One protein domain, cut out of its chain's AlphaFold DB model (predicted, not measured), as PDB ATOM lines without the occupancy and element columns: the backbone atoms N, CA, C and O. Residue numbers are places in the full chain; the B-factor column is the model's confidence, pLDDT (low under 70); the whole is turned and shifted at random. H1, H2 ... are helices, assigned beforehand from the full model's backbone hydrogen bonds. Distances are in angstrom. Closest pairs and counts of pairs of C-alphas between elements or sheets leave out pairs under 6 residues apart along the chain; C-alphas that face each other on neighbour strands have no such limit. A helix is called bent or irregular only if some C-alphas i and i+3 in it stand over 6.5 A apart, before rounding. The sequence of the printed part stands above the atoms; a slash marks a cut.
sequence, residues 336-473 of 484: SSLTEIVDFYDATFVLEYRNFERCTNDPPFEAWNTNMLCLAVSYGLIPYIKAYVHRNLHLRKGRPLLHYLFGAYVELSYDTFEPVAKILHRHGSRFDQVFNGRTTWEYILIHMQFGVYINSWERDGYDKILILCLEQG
ATOM      1  N   SER A 336      12.133  62.821  51.794       83.62
ATOM      2  CA  SER A 336      13.579  62.960  51.584       83.62
ATOM      3  C   SER A 336      14.123  61.931  50.587       83.62
ATOM      4  O   SER A 336      15.252  62.057  50.114       83.62
ATOM      5  N   SER A 337      13.338  60.900  50.266       86.12
ATOM      6  CA  SER A 337      13.715  59.813  49.361       86.12
ATOM      7  C   SER A 337      12.507  59.266  48.597       86.12
ATOM      8  O   SER A 337      11.358  59.482  48.978       86.12
ATOM      9  N   LEU A 338      12.764  58.517  47.519       83.81
ATOM     10  CA  LEU A 338      11.710  57.794  46.801       83.81
ATOM     11  C   LEU A 338      11.046  56.729  47.690       83.81
ATOM     12  O   LEU A 338       9.847  56.511  47.565       83.81
ATOM     13  N   THR A 339      11.799  56.116  48.607       84.69
ATOM     14  CA  THR A 339      11.289  55.120  49.558       84.69
ATOM     15  C   THR A 339      10.207  55.707  50.459       84.69
ATOM     16  O   THR A 339       9.137  55.132  50.550       84.69
ATOM     17  N   GLU A 340      10.398  56.912  51.005       82.50
ATOM     18  CA  GLU A 340       9.376  57.563  51.846       82.50
ATOM     19  C   GLU A 340       8.077  57.874  51.079       82.50
ATOM     20  O   GLU A 340       6.984  57.863  51.647       82.50
ATOM     21  N   ILE A 341       8.178  58.141  49.771       83.81
ATOM     22  CA  ILE A 341       7.003  58.302  48.904       83.81
ATOM     23  C   ILE A 341       6.282  56.961  48.750       83.81
ATOM     24  O   ILE A 341       5.054  56.913  48.827       83.81
ATOM     25  N   VAL A 342       7.032  55.880  48.524       82.19
ATOM     26  CA  VAL A 342       6.484  54.521  48.429       82.19
ATOM     27  C   VAL A 342       5.814  54.128  49.742       82.19
ATOM     28  O   VAL A 342       4.666  53.703  49.694       82.19
ATOM     29  N   ASP A 343       6.453  54.371  50.888       80.94
ATOM     30  CA  ASP A 343       5.915  54.080  52.222       80.94
ATOM     31  C   ASP A 343       4.608  54.837  52.491       80.94
ATOM     32  O   ASP A 343       3.681  54.291  53.089       80.94
ATOM     33  N   PHE A 344       4.490  56.087  52.024       84.50
ATOM     34  CA  PHE A 344       3.236  56.841  52.110       84.50
ATOM     35  C   PHE A 344       2.106  56.144  51.341       84.50
ATOM     36  O   PHE A 344       1.005  55.977  51.874       84.50
ATOM     37  N   TYR A 345       2.368  55.741  50.094       85.06
ATOM     38  CA  TYR A 345       1.377  55.020  49.301       85.06
ATOM     39  C   TYR A 345       1.089  53.645  49.909       85.06
ATOM     40  O   TYR A 345      -0.080  53.295  50.034       85.06
ATOM     41  N   ASP A 346       2.099  52.896  50.348       78.38
ATOM     42  CA  ASP A 346       1.898  51.604  51.004       78.38
ATOM     43  C   ASP A 346       0.993  51.783  52.224       78.38
ATOM     44  O   ASP A 346      -0.073  51.177  52.290       78.38
ATOM     45  N   ALA A 347       1.290  52.734  53.116       76.12
ATOM     46  CA  ALA A 347       0.472  53.023  54.295       76.12
ATOM     47  C   ALA A 347      -0.999  53.332  53.959       76.12
ATOM     48  O   ALA A 347      -1.891  52.937  54.710       76.12
ATOM     49  N   THR A 348      -1.294  53.972  52.820       76.38
ATOM     50  CA  THR A 348      -2.689  54.184  52.378       76.38
ATOM     51  C   THR A 348      -3.415  52.901  51.951       76.38
ATOM     52  O   THR A 348      -4.641  52.905  51.914       76.38
ATOM     53  N   PHE A 349      -2.702  51.796  51.714       72.56
ATOM     54  CA  PHE A 349      -3.236  50.486  51.311       72.56
ATOM     55  C   PHE A 349      -2.999  49.349  52.341       72.56
ATOM     56  O   PHE A 349      -3.745  48.368  52.341       72.56
ATOM     57  N   VAL A 350      -2.035  49.489  53.269       58.53
ATOM     58  CA  VAL A 350      -1.442  48.429  54.129       58.53
ATOM     59  C   VAL A 350      -2.439  47.478  54.801       58.53
ATOM     60  O   VAL A 350      -2.214  46.269  54.823       58.53
ATOM     61  N   LEU A 351      -3.533  47.985  55.376       54.62
ATOM     62  CA  LEU A 351      -4.447  47.147  56.173       54.62
ATOM     63  C   LEU A 351      -5.415  46.304  55.333       54.62
ATOM     64  O   LEU A 351      -5.964  45.327  55.832       54.62
ATOM     65  N   GLU A 352      -5.621  46.665  54.073       57.12
ATOM     66  CA  GLU A 352      -6.687  46.097  53.235       57.12
ATOM     67  C   GLU A 352      -6.122  45.058  52.262       57.12
ATOM     68  O   GLU A 352      -6.840  44.204  51.752       57.12
ATOM     69  N   TYR A 353      -4.798  45.080  52.083       59.09
ATOM     70  CA  TYR A 353      -4.136  44.400  50.988       59.09
ATOM     71  C   TYR A 353      -3.202  43.254  51.404       59.09
ATOM     72  O   TYR A 353      -3.090  42.262  50.686       59.09
ATOM     73  N   ARG A 354      -2.603  43.303  52.601       55.22
ATOM     74  CA  ARG A 354      -1.646  42.274  53.065       55.22
ATOM     75  C   ARG A 354      -2.244  40.869  53.199       55.22
ATOM     76  O   ARG A 354      -1.537  39.881  53.019       55.22
ATOM     77  N   ASN A 355      -3.539  40.758  53.501       54.69
ATOM     78  CA  ASN A 355      -4.228  39.461  53.511       54.69
ATOM     79  C   ASN A 355      -4.448  38.928  52.090       54.69
ATOM     80  O   ASN A 355      -4.378  37.723  51.873       54.69
ATOM     81  N   PHE A 356      -4.657  39.825  51.126       62.16
ATOM     82  CA  PHE A 356      -4.860  39.490  49.726       62.16
ATOM     83  C   PHE A 356      -3.535  39.138  49.017       62.16
ATOM     84  O   PHE A 356      -3.494  38.159  48.276       62.16
ATOM     85  N   GLU A 357      -2.429  39.837  49.307       62.06
ATOM     86  CA  GLU A 357      -1.075  39.529  48.786       62.06
ATOM     87  C   GLU A 357      -0.632  38.105  49.100       62.06
ATOM     88  O   GLU A 357      -0.081  37.421  48.236       62.06
ATOM     89  N   ARG A 358      -0.917  37.637  50.325       60.22
ATOM     90  CA  ARG A 358      -0.646  36.251  50.738       60.22
ATOM     91  C   ARG A 358      -1.358  35.242  49.838       60.22
ATOM     92  O   ARG A 358      -0.838  34.156  49.616       60.22
ATOM     93  N   CYS A 359      -2.517  35.611  49.299       61.59
ATOM     94  CA  CYS A 359      -3.330  34.779  48.423       61.59
ATOM     95  C   CYS A 359      -3.073  35.030  46.930       61.59
ATOM     96  O   CYS A 359      -3.674  34.361  46.095       61.59
ATOM     97  N   THR A 360      -2.208  35.967  46.543       67.94
ATOM     98  CA  THR A 360      -1.874  36.174  45.126       67.94
ATOM     99  C   THR A 360      -0.383  36.138  44.822       67.94
ATOM    100  O   THR A 360      -0.023  36.176  43.649       67.94
ATOM    101  N   ASN A 361       0.507  35.936  45.796       73.12
ATOM    102  CA  ASN A 361       1.957  35.971  45.550       73.12
ATOM    103  C   ASN A 361       2.364  37.235  44.767       73.12
ATOM    104  O   ASN A 361       3.226  37.164  43.887       73.12
ATOM    105  N   ASP A 362       1.673  38.355  45.008       74.75
ATOM    106  CA  ASP A 362       1.912  39.612  44.301       74.75
ATOM    107  C   ASP A 362       3.355  40.084  44.535       74.75
ATOM    108  O   ASP A 362       3.937  39.818  45.592       74.75
ATOM    109  N   PRO A 363       3.974  40.753  43.545       79.06
ATOM    110  CA  PRO A 363       5.307  41.301  43.728       79.06
ATOM    111  C   PRO A 363       5.280  42.400  44.807       79.06
ATOM    112  O   PRO A 363       4.210  42.963  45.062       79.06
ATOM    113  N   PRO A 364       6.444  42.758  45.385       77.75
ATOM    114  CA  PRO A 364       6.553  43.844  46.360       77.75
ATOM    115  C   PRO A 364       5.883  45.140  45.883       77.75
ATOM    116  O   PRO A 364       5.818  45.402  44.676       77.75
ATOM    117  N   PHE A 365       5.402  45.956  46.823       77.19
ATOM    118  CA  PHE A 365       4.610  47.161  46.550       77.19
ATOM    119  C   PHE A 365       5.309  48.144  45.586       77.19
ATOM    120  O   PHE A 365       4.664  48.790  44.754       77.19
ATOM    121  N   GLU A 366       6.643  48.197  45.597       80.38
ATOM    122  CA  GLU A 366       7.473  48.986  44.679       80.38
ATOM    123  C   GLU A 366       7.220  48.635  43.204       80.38
ATOM    124  O   GLU A 366       7.252  49.506  42.329       80.38
ATOM    125  N   ALA A 367       6.929  47.365  42.907       82.62
ATOM    126  CA  ALA A 367       6.673  46.888  41.551       82.62
ATOM    127  C   ALA A 367       5.313  47.354  41.003       82.62
ATOM    128  O   ALA A 367       5.052  47.250  39.800       82.62
ATOM    129  N   TRP A 368       4.429  47.870  41.859       84.88
ATOM    130  CA  TRP A 368       3.077  48.244  41.455       84.88
ATOM    131  C   TRP A 368       3.012  49.611  40.792       84.88
ATOM    132  O   TRP A 368       2.051  49.877  40.065       84.88
ATOM    133  N   ASN A 369       4.034  50.452  40.998       86.31
ATOM    134  CA  ASN A 369       4.107  51.803  40.446       86.31
ATOM    135  C   ASN A 369       2.856  52.635  40.808       86.31
ATOM    136  O   ASN A 369       2.193  53.237  39.951       86.31
ATOM    137  N   THR A 370       2.481  52.578  42.088       86.12
ATOM    138  CA  THR A 370       1.328  53.276  42.665       86.12
ATOM    139  C   THR A 370       1.557  54.790  42.656       86.12
ATOM    140  O   THR A 370       2.652  55.271  42.933       86.12
ATOM    141  N   ASN A 371       0.520  55.555  42.310       88.06
ATOM    142  CA  ASN A 371       0.562  57.017  42.264       88.06
ATOM    143  C   ASN A 371      -0.798  57.627  42.652       88.06
ATOM    144  O   ASN A 371      -1.752  56.906  42.947       88.06
ATOM    145  N   MET A 372      -0.910  58.957  42.600       90.00
ATOM    146  CA  MET A 372      -2.128  59.677  42.989       90.00
ATOM    147  C   MET A 372      -3.382  59.258  42.196       90.00
ATOM    148  O   MET A 372      -4.476  59.216  42.753       90.00
ATOM    149  N   LEU A 373      -3.243  58.863  40.921       90.75
ATOM    150  CA  LEU A 373      -4.361  58.326  40.131       90.75
ATOM    151  C   LEU A 373      -4.852  56.976  40.676       90.75
ATOM    152  O   LEU A 373      -6.049  56.706  40.652       90.75
ATOM    153  N   CYS A 374      -3.952  56.142  41.200       89.56
ATOM    154  CA  CYS A 374      -4.316  54.867  41.821       89.56
ATOM    155  C   CYS A 374      -5.129  55.088  43.104       89.56
ATOM    156  O   CYS A 374      -6.141  54.419  43.310       89.56
ATOM    157  N   LEU A 375      -4.738  56.073  43.924       88.44
ATOM    158  CA  LEU A 375      -5.522  56.494  45.091       88.44
ATOM    159  C   LEU A 375      -6.892  57.028  44.675       88.44
ATOM    160  O   LEU A 375      -7.904  56.623  45.236       88.44
ATOM    161  N   ALA A 376      -6.940  57.881  43.649       89.81
ATOM    162  CA  ALA A 376      -8.198  58.416  43.145       89.81
ATOM    163  C   ALA A 376      -9.169  57.309  42.709       89.81
ATOM    164  O   ALA A 376     -10.347  57.378  43.042       89.81
ATOM    165  N   VAL A 377      -8.675  56.269  42.025       89.25
ATOM    166  CA  VAL A 377      -9.476  55.089  41.652       89.25
ATOM    167  C   VAL A 377      -9.979  54.335  42.884       89.25
ATOM    168  O   VAL A 377     -11.160  54.009  42.944       89.25
ATOM    169  N   SER A 378      -9.111  54.109  43.869       85.25
ATOM    170  CA  SER A 378      -9.426  53.336  45.084       85.25
ATOM    171  C   SER A 378     -10.502  53.990  45.955       85.25
ATOM    172  O   SER A 378     -11.263  53.306  46.624       85.25
ATOM    173  N   TYR A 379     -10.569  55.322  45.934       84.75
ATOM    174  CA  TYR A 379     -11.520  56.120  46.712       84.75
ATOM    175  C   TYR A 379     -12.661  56.699  45.866       84.75
ATOM    176  O   TYR A 379     -13.397  57.561  46.339       84.75
ATOM    177  N   GLY A 380     -12.809  56.277  44.606       85.81
ATOM    178  CA  GLY A 380     -13.927  56.711  43.768       85.81
ATOM    179  C   GLY A 380     -13.932  58.203  43.409       85.81
ATOM    180  O   GLY A 380     -14.988  58.783  43.170       85.81
ATOM    181  N   LEU A 381     -12.768  58.852  43.345       88.19
ATOM    182  CA  LEU A 381     -12.629  60.296  43.119       88.19
ATOM    183  C   LEU A 381     -12.787  60.663  41.634       88.19
ATOM    184  O   LEU A 381     -11.844  61.092  40.962       88.19
ATOM    185  N   ILE A 382     -14.001  60.470  41.114       88.38
ATOM    186  CA  ILE A 382     -14.363  60.572  39.691       88.38
ATOM    187  C   ILE A 382     -13.845  61.847  39.006       88.38
ATOM    188  O   ILE A 382     -13.319  61.716  37.896       88.38
ATOM    189  N   PRO A 383     -13.967  63.061  39.573       89.00
ATOM    190  CA  PRO A 383     -13.518  64.263  38.874       89.00
ATOM    191  C   PRO A 383     -12.000  64.303  38.665       89.00
ATOM    192  O   PRO A 383     -11.547  64.565  37.549       89.00
ATOM    193  N   TYR A 384     -11.216  63.940  39.688       90.31
ATOM    194  CA  TYR A 384      -9.770  63.760  39.549       90.31
ATOM    195  C   TYR A 384      -9.442  62.695  38.499       90.31
ATOM    196  O   TYR A 384      -8.615  62.929  37.617       90.31
ATOM    197  N   ILE A 385     -10.124  61.544  38.538       91.50
ATOM    198  CA  ILE A 385      -9.920  60.483  37.544       91.50
ATOM    199  C   ILE A 385     -10.174  61.036  36.141       91.50
ATOM    200  O   ILE A 385      -9.309  60.902  35.288       91.50
ATOM    201  N   LYS A 386     -11.298  61.715  35.888       90.44
ATOM    202  CA  LYS A 386     -11.610  62.304  34.572       90.44
ATOM    203  C   LYS A 386     -10.560  63.315  34.104       90.44
ATOM    204  O   LYS A 386     -10.274  63.359  32.911       90.44
ATOM    205  N   ALA A 387     -10.007  64.115  35.014       89.50
ATOM    206  CA  ALA A 387      -9.013  65.134  34.686       89.50
ATOM    207  C   ALA A 387      -7.633  64.541  34.341       89.50
ATOM    208  O   ALA A 387      -6.941  65.073  33.473       89.50
ATOM    209  N   TYR A 388      -7.245  63.441  34.995       89.81
ATOM    210  CA  TYR A 388      -5.891  62.873  34.910       89.81
ATOM    211  C   TYR A 388      -5.816  61.507  34.218       89.81
ATOM    212  O   TYR A 388      -4.728  60.965  34.013       89.81
ATOM    213  N   VAL A 389      -6.951  60.937  33.816       89.94
ATOM    214  CA  VAL A 389      -6.985  59.721  33.006       89.94
ATOM    215  C   VAL A 389      -6.633  60.069  31.555       89.94
ATOM    216  O   VAL A 389      -7.424  60.615  30.791       89.94
ATOM    217  N   HIS A 390      -5.393  59.798  31.161       81.06
ATOM    218  CA  HIS A 390      -4.922  60.081  29.806       81.06
ATOM    219  C   HIS A 390      -5.320  58.985  28.805       81.06
ATOM    220  O   HIS A 390      -5.563  57.829  29.158       81.06
ATOM    221  N   ARG A 391      -5.309  59.334  27.512       58.38
ATOM    222  CA  ARG A 391      -5.308  58.348  26.421       58.38
ATOM    223  C   ARG A 391      -3.964  57.610  26.487       58.38
ATOM    224  O   ARG A 391      -2.938  58.277  26.500       58.38
ATOM    225  N   ASN A 392      -3.983  56.274  26.546       61.84
ATOM    226  CA  ASN A 392      -2.834  55.353  26.700       61.84
ATOM    227  C   ASN A 392      -2.588  54.757  28.103       61.84
ATOM    228  O   ASN A 392      -1.453  54.422  28.440       61.84
ATOM    229  N   LEU A 393      -3.641  54.517  28.897       73.19
ATOM    230  CA  LEU A 393      -3.530  53.751  30.152       73.19
ATOM    231  C   LEU A 393      -2.868  52.374  29.990       73.19
ATOM    232  O   LEU A 393      -2.208  51.905  30.909       73.19
ATOM    233  N   HIS A 394      -3.022  51.736  28.829       67.31
ATOM    234  CA  HIS A 394      -2.415  50.439  28.523       67.31
ATOM    235  C   HIS A 394      -0.872  50.463  28.519       67.31
ATOM    236  O   HIS A 394      -0.258  49.407  28.603       67.31
ATOM    237  N   LEU A 395      -0.243  51.645  28.440       69.38
ATOM    238  CA  LEU A 395       1.213  51.812  28.546       69.38
ATOM    239  C   LEU A 395       1.688  52.026  29.991       69.38
ATOM    240  O   LEU A 395       2.895  52.095  30.236       69.38
ATOM    241  N   ARG A 396       0.765  52.165  30.955       83.06
ATOM    242  CA  ARG A 396       1.134  52.307  32.364       83.06
ATOM    243  C   ARG A 396       1.819  51.024  32.827       83.06
ATOM    244  O   ARG A 396       1.247  49.944  32.777       83.06
ATOM    245  N   LYS A 397       3.045  51.177  33.320       82.62
ATOM    246  CA  LYS A 397       3.798  50.103  33.973       82.62
ATOM    247  C   LYS A 397       3.255  49.849  35.376       82.62
ATOM    248  O   LYS A 397       2.819  50.796  36.036       82.62
ATOM    249  N   GLY A 398       3.379  48.611  35.840       86.88
ATOM    250  CA  GLY A 398       2.962  48.188  37.172       86.88
ATOM    251  C   GLY A 398       1.551  47.612  37.183       86.88
ATOM    252  O   GLY A 398       1.069  47.078  36.183       86.88
ATOM    253  N   ARG A 399       0.899  47.692  38.336       87.00
ATOM    254  CA  ARG A 399      -0.364  47.005  38.591       87.00
ATOM    255  C   ARG A 399      -1.536  47.668  37.858       87.00
ATOM    256  O   ARG A 399      -1.637  48.886  37.946       87.00
ATOM    257  N   PRO A 400      -2.445  46.958  37.170       89.38
ATOM    258  CA  PRO A 400      -3.538  47.583  36.418       89.38
ATOM    259  C   PRO A 400      -4.472  48.430  37.296       89.38
ATOM    260  O   PRO A 400      -4.770  48.057  38.427       89.38
ATOM    261  N   LEU A 401      -4.975  49.559  36.773       88.94
ATOM    262  CA  LEU A 401      -5.826  50.486  37.545       88.94
ATOM    263  C   LEU A 401      -7.107  49.831  38.063       88.94
ATOM    264  O   LEU A 401      -7.522  50.116  39.181       88.94
ATOM    265  N   LEU A 402      -7.697  48.922  37.282       87.94
ATOM    266  CA  LEU A 402      -8.878  48.178  37.712       87.94
ATOM    267  C   LEU A 402      -8.617  47.399  39.006       87.94
ATOM    268  O   LEU A 402      -9.529  47.302  39.805       87.94
ATOM    269  N   HIS A 403      -7.393  46.934  39.283       85.25
ATOM    270  CA  HIS A 403      -7.109  46.216  40.531       85.25
ATOM    271  C   HIS A 403      -7.267  47.110  41.769       85.25
ATOM    272  O   HIS A 403      -7.602  46.612  42.837       85.25
ATOM    273  N   TYR A 404      -7.021  48.416  41.639       83.50
ATOM    274  CA  TYR A 404      -7.140  49.369  42.745       83.50
ATOM    275  C   TYR A 404      -8.600  49.662  43.103       83.50
ATOM    276  O   TYR A 404      -8.882  50.012  44.240       83.50
ATOM    277  N   LEU A 405      -9.536  49.448  42.170       80.69
ATOM    278  CA  LEU A 405     -10.972  49.580  42.427       80.69
ATOM    279  C   LEU A 405     -11.505  48.483  43.367       80.69
ATOM    280  O   LEU A 405     -12.530  48.671  44.007       80.69
ATOM    281  N   PHE A 406     -10.800  47.351  43.447       74.12
ATOM    282  CA  PHE A 406     -11.157  46.212  44.295       74.12
ATOM    283  C   PHE A 406     -10.209  46.030  45.482       74.12
ATOM    284  O   PHE A 406     -10.494  45.231  46.353       74.12
ATOM    285  N   GLY A 407      -9.066  46.721  45.513       60.06
ATOM    286  CA  GLY A 407      -8.043  46.537  46.548       60.06
ATOM    287  C   GLY A 407      -8.270  47.345  47.822       60.06
ATOM    288  O   GLY A 407      -7.543  47.135  48.790       60.06
ATOM    289  N   ALA A 408      -9.228  48.274  47.812       54.22
ATOM    290  CA  ALA A 408      -9.555  49.085  48.966       54.22
ATOM    291  C   ALA A 408     -10.857  48.574  49.591       54.22
ATOM    292  O   ALA A 408     -11.894  48.546  48.937       54.22
ATOM    293  N   TYR A 409     -10.819  48.231  50.873       50.88
ATOM    294  CA  TYR A 409     -11.953  47.943  51.766       50.88
ATOM    295  C   TYR A 409     -12.815  49.198  52.012       50.88
ATOM    296  O   TYR A 409     -13.500  49.334  53.027       50.88
ATOM    297  N   VAL A 410     -12.731  50.169  51.103       50.56
ATOM    298  CA  VAL A 410     -13.628  51.302  51.035       50.56
ATOM    299  C   VAL A 410     -14.944  50.715  50.561       50.56
ATOM    300  O   VAL A 410     -15.010  50.126  49.487       50.56
ATOM    301  N   GLU A 411     -15.970  50.868  51.391       59.66
ATOM    302  CA  GLU A 411     -17.386  50.624  51.111       59.66
ATOM    303  C   GLU A 411     -17.855  51.499  49.924       59.66
ATOM    304  O   GLU A 411     -18.722  52.361  50.066       59.66
ATOM    305  N   LEU A 412     -17.227  51.369  48.750       67.06
ATOM    306  CA  LEU A 412     -17.648  52.050  47.539       67.06
ATOM    307  C   LEU A 412     -19.027  51.506  47.202       67.06
ATOM    308  O   LEU A 412     -19.193  50.324  46.899       67.06
ATOM    309  N   SER A 413     -20.023  52.387  47.235       75.00
ATOM    310  CA  SER A 413     -21.340  52.063  46.712       75.00
ATOM    311  C   SER A 413     -21.215  51.661  45.242       75.00
ATOM    312  O   SER A 413     -20.348  52.154  44.509       75.00
ATOM    313  N   TYR A 414     -22.112  50.787  44.780       77.38
ATOM    314  CA  TYR A 414     -22.178  50.436  43.361       77.38
ATOM    315  C   TYR A 414     -22.305  51.691  42.472       77.38
ATOM    316  O   TYR A 414     -21.692  51.763  41.406       77.38
ATOM    317  N   ASP A 415     -23.006  52.714  42.971       79.06
ATOM    318  CA  ASP A 415     -23.201  54.010  42.313       79.06
ATOM    319  C   ASP A 415     -21.889  54.782  42.090       79.06
ATOM    320  O   ASP A 415     -21.785  55.558  41.140       79.06
ATOM    321  N   THR A 416     -20.861  54.543  42.911       79.69
ATOM    322  CA  THR A 416     -19.509  55.094  42.706       79.69
ATOM    323  C   THR A 416     -18.642  54.155  41.868       79.69
ATOM    324  O   THR A 416     -17.890  54.599  40.992       79.69
ATOM    325  N   PHE A 417     -18.761  52.848  42.102       84.69
ATOM    326  CA  PHE A 417     -17.992  51.819  41.410       84.69
ATOM    327  C   PHE A 417     -18.234  51.830  39.891       84.69
ATOM    328  O   PHE A 417     -17.284  51.882  39.102       84.69
ATOM    329  N   GLU A 418     -19.500  51.805  39.465       87.38
ATOM    330  CA  GLU A 418     -19.873  51.665  38.055       87.38
ATOM    331  C   GLU A 418     -19.322  52.812  37.180       87.38
ATOM    332  O   GLU A 418     -18.698  52.525  36.146       87.38
ATOM    333  N   PRO A 419     -19.477  54.100  37.553       90.19
ATOM    334  CA  PRO A 419     -18.885  55.200  36.802       90.19
ATOM    335  C   PRO A 419     -17.366  55.096  36.675       90.19
ATOM    336  O   PRO A 419     -16.839  55.333  35.585       90.19
ATOM    337  N   VAL A 420     -16.654  54.725  37.746       89.62
ATOM    338  CA  VAL A 420     -15.188  54.595  37.722       89.62
ATOM    339  C   VAL A 420     -14.764  53.474  36.776       89.62
ATOM    340  O   VAL A 420     -13.942  53.713  35.887       89.62
ATOM    341  N   ALA A 421     -15.374  52.291  36.885       89.88
ATOM    342  CA  ALA A 421     -15.102  51.163  35.996       89.88
ATOM    343  C   ALA A 421     -15.341  51.535  34.521       89.88
ATOM    344  O   ALA A 421     -14.467  51.331  33.671       89.88
ATOM    345  N   LYS A 422     -16.478  52.178  34.212       91.94
ATOM    346  CA  LYS A 422     -16.801  52.656  32.855       91.94
ATOM    347  C   LYS A 422     -15.794  53.692  32.345       91.94
ATOM    348  O   LYS A 422     -15.425  53.651  31.169       91.94
ATOM    349  N   ILE A 423     -15.333  54.619  33.191       92.56
ATOM    350  CA  ILE A 423     -14.313  55.615  32.819       92.56
ATOM    351  C   ILE A 423     -12.989  54.928  32.478       92.56
ATOM    352  O   ILE A 423     -12.420  55.219  31.423       92.56
ATOM    353  N   LEU A 424     -12.522  54.004  33.320       91.69
ATOM    354  CA  LEU A 424     -11.276  53.266  33.094       91.69
ATOM    355  C   LEU A 424     -11.346  52.419  31.816       91.69
ATOM    356  O   LEU A 424     -10.430  52.465  30.990       91.69
ATOM    357  N   HIS A 425     -12.460  51.720  31.590       89.94
ATOM    358  CA  HIS A 425     -12.673  50.927  30.381       89.94
ATOM    359  C   HIS A 425     -12.635  51.786  29.106       89.94
ATOM    360  O   HIS A 425     -11.934  51.450  28.145       89.94
ATOM    361  N   ARG A 426     -13.305  52.948  29.096       91.12
ATOM    362  CA  ARG A 426     -13.265  53.892  27.959       91.12
ATOM    363  C   ARG A 426     -11.853  54.405  27.649       91.12
ATOM    364  O   ARG A 426     -11.575  54.722  26.497       91.12
ATOM    365  N   HIS A 427     -10.966  54.453  28.642       90.62
ATOM    366  CA  HIS A 427      -9.580  54.917  28.490       90.62
ATOM    367  C   HIS A 427      -8.559  53.784  28.275       90.62
ATOM    368  O   HIS A 427      -7.355  54.042  28.203       90.62
ATOM    369  N   GLY A 428      -9.027  52.543  28.100       88.50
ATOM    370  CA  GLY A 428      -8.202  51.413  27.668       88.50
ATOM    371  C   GLY A 428      -7.814  50.419  28.762       88.50
ATOM    372  O   GLY A 428      -6.995  49.544  28.490       88.50
ATOM    373  N   SER A 429      -8.377  50.508  29.971       90.00
ATOM    374  CA  SER A 429      -8.283  49.407  30.941       90.00
ATOM    375  C   SER A 429      -9.117  48.214  30.477       90.00
ATOM    376  O   SER A 429     -10.207  48.384  29.919       90.00
ATOM    377  N   ARG A 430      -8.606  47.000  30.681       89.56
ATOM    378  CA  ARG A 430      -9.251  45.758  30.238       89.56
ATOM    379  C   ARG A 430      -9.114  44.676  31.301       89.56
ATOM    380  O   ARG A 430      -8.182  44.709  32.098       89.56
ATOM    381  N   PHE A 431     -10.045  43.728  31.294       89.75
ATOM    382  CA  PHE A 431     -10.095  42.628  32.258       89.75
ATOM    383  C   PHE A 431      -9.109  41.491  31.942       89.75
ATOM    384  O   PHE A 431      -8.794  40.697  32.822       89.75
ATOM    385  N   ASP A 432      -8.576  41.443  30.722       88.38
ATOM    386  CA  ASP A 432      -7.540  40.508  30.268       88.38
ATOM    387  C   ASP A 432      -6.106  41.022  30.507       88.38
ATOM    388  O   ASP A 432      -5.142  40.322  30.198       88.38
ATOM    389  N   GLN A 433      -5.939  42.222  31.082       88.94
ATOM    390  CA  GLN A 433      -4.620  42.757  31.427       88.94
ATOM    391  C   GLN A 433      -3.931  41.851  32.442       88.94
ATOM    392  O   GLN A 433      -4.456  41.614  33.527       88.94
ATOM    393  N   VAL A 434      -2.744  41.361  32.086       87.31
ATOM    394  CA  VAL A 434      -1.978  40.443  32.927       87.31
ATOM    395  C   VAL A 434      -1.036  41.218  33.840       87.31
ATOM    396  O   VAL A 434      -0.228  42.027  33.384       87.31
ATOM    397  N   PHE A 435      -1.100  40.920  35.131       85.75
ATOM    398  CA  PHE A 435      -0.164  41.365  36.149       85.75
ATOM    399  C   PHE A 435       0.218  40.178  37.024       85.75
ATOM    400  O   PHE A 435      -0.647  39.455  37.510       85.75
ATOM    401  N   ASN A 436       1.522  39.958  37.191       84.94
ATOM    402  CA  ASN A 436       2.049  38.830  37.960       84.94
ATOM    403  C   ASN A 436       1.458  37.462  37.548       84.94
ATOM    404  O   ASN A 436       1.042  36.656  38.376       84.94
ATOM    405  N   GLY A 437       1.350  37.224  36.237       84.75
ATOM    406  CA  GLY A 437       0.834  35.964  35.693       84.75
ATOM    407  C   GLY A 437      -0.676  35.749  35.847       84.75
ATOM    408  O   GLY A 437      -1.151  34.689  35.449       84.75
ATOM    409  N   ARG A 438      -1.430  36.726  36.371       86.44
ATOM    410  CA  ARG A 438      -2.897  36.689  36.441       86.44
ATOM    411  C   ARG A 438      -3.526  37.852  35.694       86.44
ATOM    412  O   ARG A 438      -3.023  38.971  35.721       86.44
ATOM    413  N   THR A 439      -4.646  37.597  35.043       89.06
ATOM    414  CA  THR A 439      -5.507  38.628  34.464       89.06
ATOM    415  C   THR A 439      -6.177  39.456  35.562       89.06
ATOM    416  O   THR A 439      -6.429  38.974  36.670       89.06
ATOM    417  N   THR A 440      -6.535  40.700  35.248       87.62
ATOM    418  CA  THR A 440      -7.389  41.532  36.104       87.62
ATOM    419  C   THR A 440      -8.686  40.823  36.483       87.62
ATOM    420  O   THR A 440      -9.169  40.981  37.599       87.62
ATOM    421  N   TRP A 441      -9.238  40.004  35.592       89.25
ATOM    422  CA  TRP A 441     -10.427  39.225  35.892       89.25
ATOM    423  C   TRP A 441     -10.197  38.134  36.940       89.25
ATOM    424  O   TRP A 441     -10.949  38.058  37.907       89.25
ATOM    425  N   GLU A 442      -9.131  37.338  36.810       87.25
ATOM    426  CA  GLU A 442      -8.753  36.351  37.835       87.25
ATOM    427  C   GLU A 442      -8.533  37.017  39.188       87.25
ATOM    428  O   GLU A 442      -8.999  36.521  40.210       87.25
ATOM    429  N   TYR A 443      -7.868  38.170  39.183       82.81
ATOM    430  CA  TYR A 443      -7.628  38.973  40.371       82.81
ATOM    431  C   TYR A 443      -8.937  39.366  41.081       82.81
ATOM    432  O   TYR A 443      -9.069  39.190  42.294       82.81
ATOM    433  N   ILE A 444      -9.918  39.866  40.325       81.44
ATOM    434  CA  ILE A 444     -11.226  40.286  40.847       81.44
ATOM    435  C   ILE A 444     -12.006  39.100  41.408       81.44
ATOM    436  O   ILE A 444     -12.574  39.205  42.493       81.44
ATOM    437  N   LEU A 445     -12.013  37.970  40.701       82.19
ATOM    438  CA  LEU A 445     -12.719  36.773  41.155       82.19
ATOM    439  C   LEU A 445     -12.126  36.220  42.457       82.19
ATOM    440  O   LEU A 445     -12.874  35.860  43.364       82.19
ATOM    441  N   ILE A 446     -10.793  36.214  42.582       78.88
ATOM    442  CA  ILE A 446     -10.105  35.864  43.832       78.88
ATOM    443  C   ILE A 446     -10.546  36.818  44.950       78.88
ATOM    444  O   ILE A 446     -10.902  36.371  46.039       78.88
ATOM    445  N   HIS A 447     -10.589  38.128  44.682       75.94
ATOM    446  CA  HIS A 447     -11.012  39.124  45.671       75.94
ATOM    447  C   HIS A 447     -12.450  38.902  46.142       75.94
ATOM    448  O   HIS A 447     -12.713  38.880  47.344       75.94
ATOM    449  N   MET A 448     -13.374  38.663  45.211       74.81
ATOM    450  CA  MET A 448     -14.772  38.370  45.530       74.81
ATOM    451  C   MET A 448     -14.928  37.103  46.374       74.81
ATOM    452  O   MET A 448     -15.782  37.072  47.252       74.81
ATOM    453  N   GLN A 449     -14.095  36.082  46.160       72.94
ATOM    454  CA  GLN A 449     -14.141  34.847  46.946       72.94
ATOM    455  C   GLN A 449     -13.667  35.034  48.395       72.94
ATOM    456  O   GLN A 449     -14.226  34.423  49.306       72.94
ATOM    457  N   PHE A 450     -12.652  35.868  48.626       67.62
ATOM    458  CA  PHE A 450     -12.165  36.161  49.980       67.62
ATOM    459  C   PHE A 450     -13.012  37.220  50.708       67.62
ATOM    460  O   PHE A 450     -13.033  37.243  51.937       67.62
ATOM    461  N   GLY A 451     -13.764  38.045  49.970       60.03
ATOM    462  CA  GLY A 451     -14.690  39.052  50.504       60.03
ATOM    463  C   GLY A 451     -15.992  38.504  51.111       60.03
ATOM    464  O   GLY A 451     -16.781  39.274  51.646       60.03
ATOM    465  N   VAL A 452     -16.229  37.185  51.088       49.56
ATOM    466  CA  VAL A 452     -17.509  36.539  51.476       49.56
ATOM    467  C   VAL A 452     -17.815  36.589  52.992       49.56
ATOM    468  O   VAL A 452     -18.827  36.061  53.443       49.56
ATOM    469  N   TYR A 453     -16.998  37.266  53.804       47.75
ATOM    470  CA  TYR A 453     -17.260  37.454  55.240       47.75
ATOM    471  C   TYR A 453     -18.168  38.651  55.582       47.75
ATOM    472  O   TYR A 453     -18.351  38.936  56.766       47.75
ATOM    473  N   ILE A 454     -18.757  39.339  54.597       50.03
ATOM    474  CA  ILE A 454     -19.513  40.580  54.826       50.03
ATOM    475  C   ILE A 454     -21.030  40.388  54.599       50.03
ATOM    476  O   ILE A 454     -21.489  39.475  53.910       50.03
ATOM    477  N   ASN A 455     -21.815  41.196  55.312       45.03
ATOM    478  CA  ASN A 455     -23.250  41.082  55.574       45.03
ATOM    479  C   ASN A 455     -24.146  40.883  54.328       45.03
ATOM    480  O   ASN A 455     -23.878  41.366  53.235       45.03
ATOM    481  N   SER A 456     -25.302  40.235  54.526       45.75
ATOM    482  CA  SER A 456     -26.267  39.843  53.474       45.75
ATOM    483  C   SER A 456     -26.746  40.933  52.492       45.75
ATOM    484  O   SER A 456     -27.180  40.578  51.400       45.75
ATOM    485  N   TRP A 457     -26.656  42.222  52.836       46.34
ATOM    486  CA  TRP A 457     -27.102  43.348  51.999       46.34
ATOM    487  C   TRP A 457     -26.070  43.797  50.946       46.34
ATOM    488  O   TRP A 457     -26.410  44.573  50.060       46.34
ATOM    489  N   GLU A 458     -24.842  43.272  50.979       54.66
ATOM    490  CA  GLU A 458     -23.810  43.551  49.965       54.66
ATOM    491  C   GLU A 458     -23.856  42.592  48.763       54.66
ATOM    492  O   GLU A 458     -23.266  42.879  47.719       54.66
ATOM    493  N   ARG A 459     -24.606  41.479  48.853       56.22
ATOM    494  CA  ARG A 459     -24.746  40.504  47.749       56.22
ATOM    495  C   ARG A 459     -25.321  41.125  46.473       56.22
ATOM    496  O   ARG A 459     -24.800  40.856  45.395       56.22
ATOM    497  N   ASP A 460     -26.305  42.017  46.598       61.59
ATOM    498  CA  ASP A 460     -26.924  42.708  45.456       61.59
ATOM    499  C   ASP A 460     -25.932  43.614  44.701       61.59
ATOM    500  O   ASP A 460     -26.119  43.906  43.518       61.59
ATOM    501  N   GLY A 461     -24.871  44.079  45.372       69.69
ATOM    502  CA  GLY A 461     -23.796  44.853  44.755       69.69
ATOM    503  C   GLY A 461     -22.871  43.981  43.908       69.69
ATOM    504  O   GLY A 461     -22.543  44.350  42.781       69.69
ATOM    505  N   TYR A 462     -22.493  42.802  44.412       75.06
ATOM    506  CA  TYR A 462     -21.583  41.888  43.716       75.06
ATOM    507  C   TYR A 462     -22.149  41.372  42.393       75.06
ATOM    508  O   TYR A 462     -21.422  41.353  41.400       75.06
ATOM    509  N   ASP A 463     -23.440  41.032  42.341       79.12
ATOM    510  CA  ASP A 463     -24.085  40.582  41.101       79.12
ATOM    511  C   ASP A 463     -24.018  41.661  40.014       79.12
ATOM    512  O   ASP A 463     -23.655  41.387  38.867       79.12
ATOM    513  N   LYS A 464     -24.283  42.920  40.382       83.69
ATOM    514  CA  LYS A 464     -24.180  44.051  39.453       83.69
ATOM    515  C   LYS A 464     -22.742  44.280  38.987       83.69
ATOM    516  O   LYS A 464     -22.519  44.553  37.809       83.69
ATOM    517  N   ILE A 465     -21.760  44.135  39.880       84.00
ATOM    518  CA  ILE A 465     -20.338  44.236  39.526       84.00
ATOM    519  C   ILE A 465     -19.949  43.132  38.535       84.00
ATOM    520  O   ILE A 465     -19.308  43.427  37.527       84.00
ATOM    521  N   LEU A 466     -20.352  41.882  38.783       85.31
ATOM    522  CA  LEU A 466     -20.088  40.749  37.891       85.31
ATOM    523  C   LEU A 466     -20.687  40.983  36.502       85.31
ATOM    524  O   LEU A 466     -19.983  40.826  35.502       85.31
ATOM    525  N   ILE A 467     -21.954  41.405  36.438       88.12
ATOM    526  CA  ILE A 467     -22.631  41.747  35.180       88.12
ATOM    527  C   ILE A 467     -21.846  42.835  34.442       88.12
ATOM    528  O   ILE A 467     -21.505  42.648  33.276       88.12
ATOM    529  N   LEU A 468     -21.471  43.921  35.126       88.94
ATOM    530  CA  LEU A 468     -20.706  45.012  34.522       88.94
ATOM    531  C   LEU A 468     -19.350  44.541  33.972       88.94
ATOM    532  O   LEU A 468     -18.944  44.960  32.887       88.94
ATOM    533  N   CYS A 469     -18.638  43.680  34.702       88.50
ATOM    534  CA  CYS A 469     -17.372  43.107  34.249       88.50
ATOM    535  C   CYS A 469     -17.557  42.272  32.972       88.50
ATOM    536  O   CYS A 469     -16.787  42.434  32.022       88.50
ATOM    537  N   LEU A 470     -18.581  41.415  32.924       91.38
ATOM    538  CA  LEU A 470     -18.897  40.582  31.757       91.38
ATOM    539  C   LEU A 470     -19.299  41.432  30.543       91.38
ATOM    540  O   LEU A 470     -18.781  41.214  29.448       91.38
ATOM    541  N   GLU A 471     -20.141  42.449  30.736       90.38
ATOM    542  CA  GLU A 471     -20.514  43.414  29.689       90.38
ATOM    543  C   GLU A 471     -19.299  44.164  29.121       90.38
ATOM    544  O   GLU A 471     -19.273  44.529  27.945       90.38
ATOM    545  N   GLN A 472     -18.269  44.375  29.941       89.81
ATOM    546  CA  GLN A 472     -17.016  45.025  29.555       89.81
ATOM    547  C   GLN A 472     -15.930  44.045  29.068       89.81
ATOM    548  O   GLN A 472     -14.768  44.440  28.910       89.81
ATOM    549  N   GLY A 473     -16.297  42.790  28.792       88.69
ATOM    550  CA  GLY A 473     -15.439  41.809  28.127       88.69
ATOM    551  C   GLY A 473     -14.646  40.888  29.055       88.69
ATOM    552  O   GLY A 473     -13.664  40.296  28.612       88.69
TER     553      GLY A 473
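This is residues 336 to 473 of the 484 residues of an uncharacterized protein of Mollisia scopiformis (UniProt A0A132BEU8). The short helix H5 sits in the middle, with H3, H6 and H7 packed round it, H4 on H3 and H6, and H8 on H6. The bent H1 reaches with its arm H1a to one end of the longest axis, where H2 meets it. The 138 printed residues hold eight named helices, H1 to H8, and no named strand: all helix. The whole is compact, with a radius of gyration of the C-alphas of 14.5 A and spans of 46 by 33 by 27 A.

Find C-alpha 338 at (11.710, 57.794, 46.801), where H1, residues 338 to 358, begins; by its hydrogen bonds it was assigned as one helix, but it is bent, C-alphas 348 and 351 being 8.2 A apart. Its arms are H1a, residues 338 to 348, and H1b, residues 351 to 358, irregular with C-alphas 352 and 355 7.1 A apart. Then come H2, 365 to 368; H3, 372 to 378; H4, 382 to 388; H5, 401 to 407; H6, 414 to 426, 18.1 A long; and H7, 440 to 450. H8, residues 456 to 471, is 24.7 A long and only just irregular, C-alphas 457 and 460 being 6.6 A apart; it ends at C-alpha 471 at (-20.514, 43.414, 29.689).

At the hub, H5, look for Leu 405: its C-alpha is 4.9 A from that of Ser 378, the closest pair where H3 touches H5 at a steep tilt of 51 degrees. H7 touches H5 at a shallow tilt of 4 degrees, closest at C-alphas 403 and 440, 6.5 A. H5 and H6 form a hairpin, closest at C-alphas 402 and 421, 7.1 A; H3 and H4 form another. Every O i to N i+4 pair is within hydrogen-bond range in H1a, H3, H4 and H7, against 1 of 4 in H1b (i+3: 1 of 5), 1 of 3 in H5 (i+3: 3 of 4), 8 of 9 in H6 and 9 of 12 in H8.

The printed part has no cut; the links H4 to H5 and H6 to H7 are long. Confidence is low at, among others, residues 350 to 360 and 450 to 461.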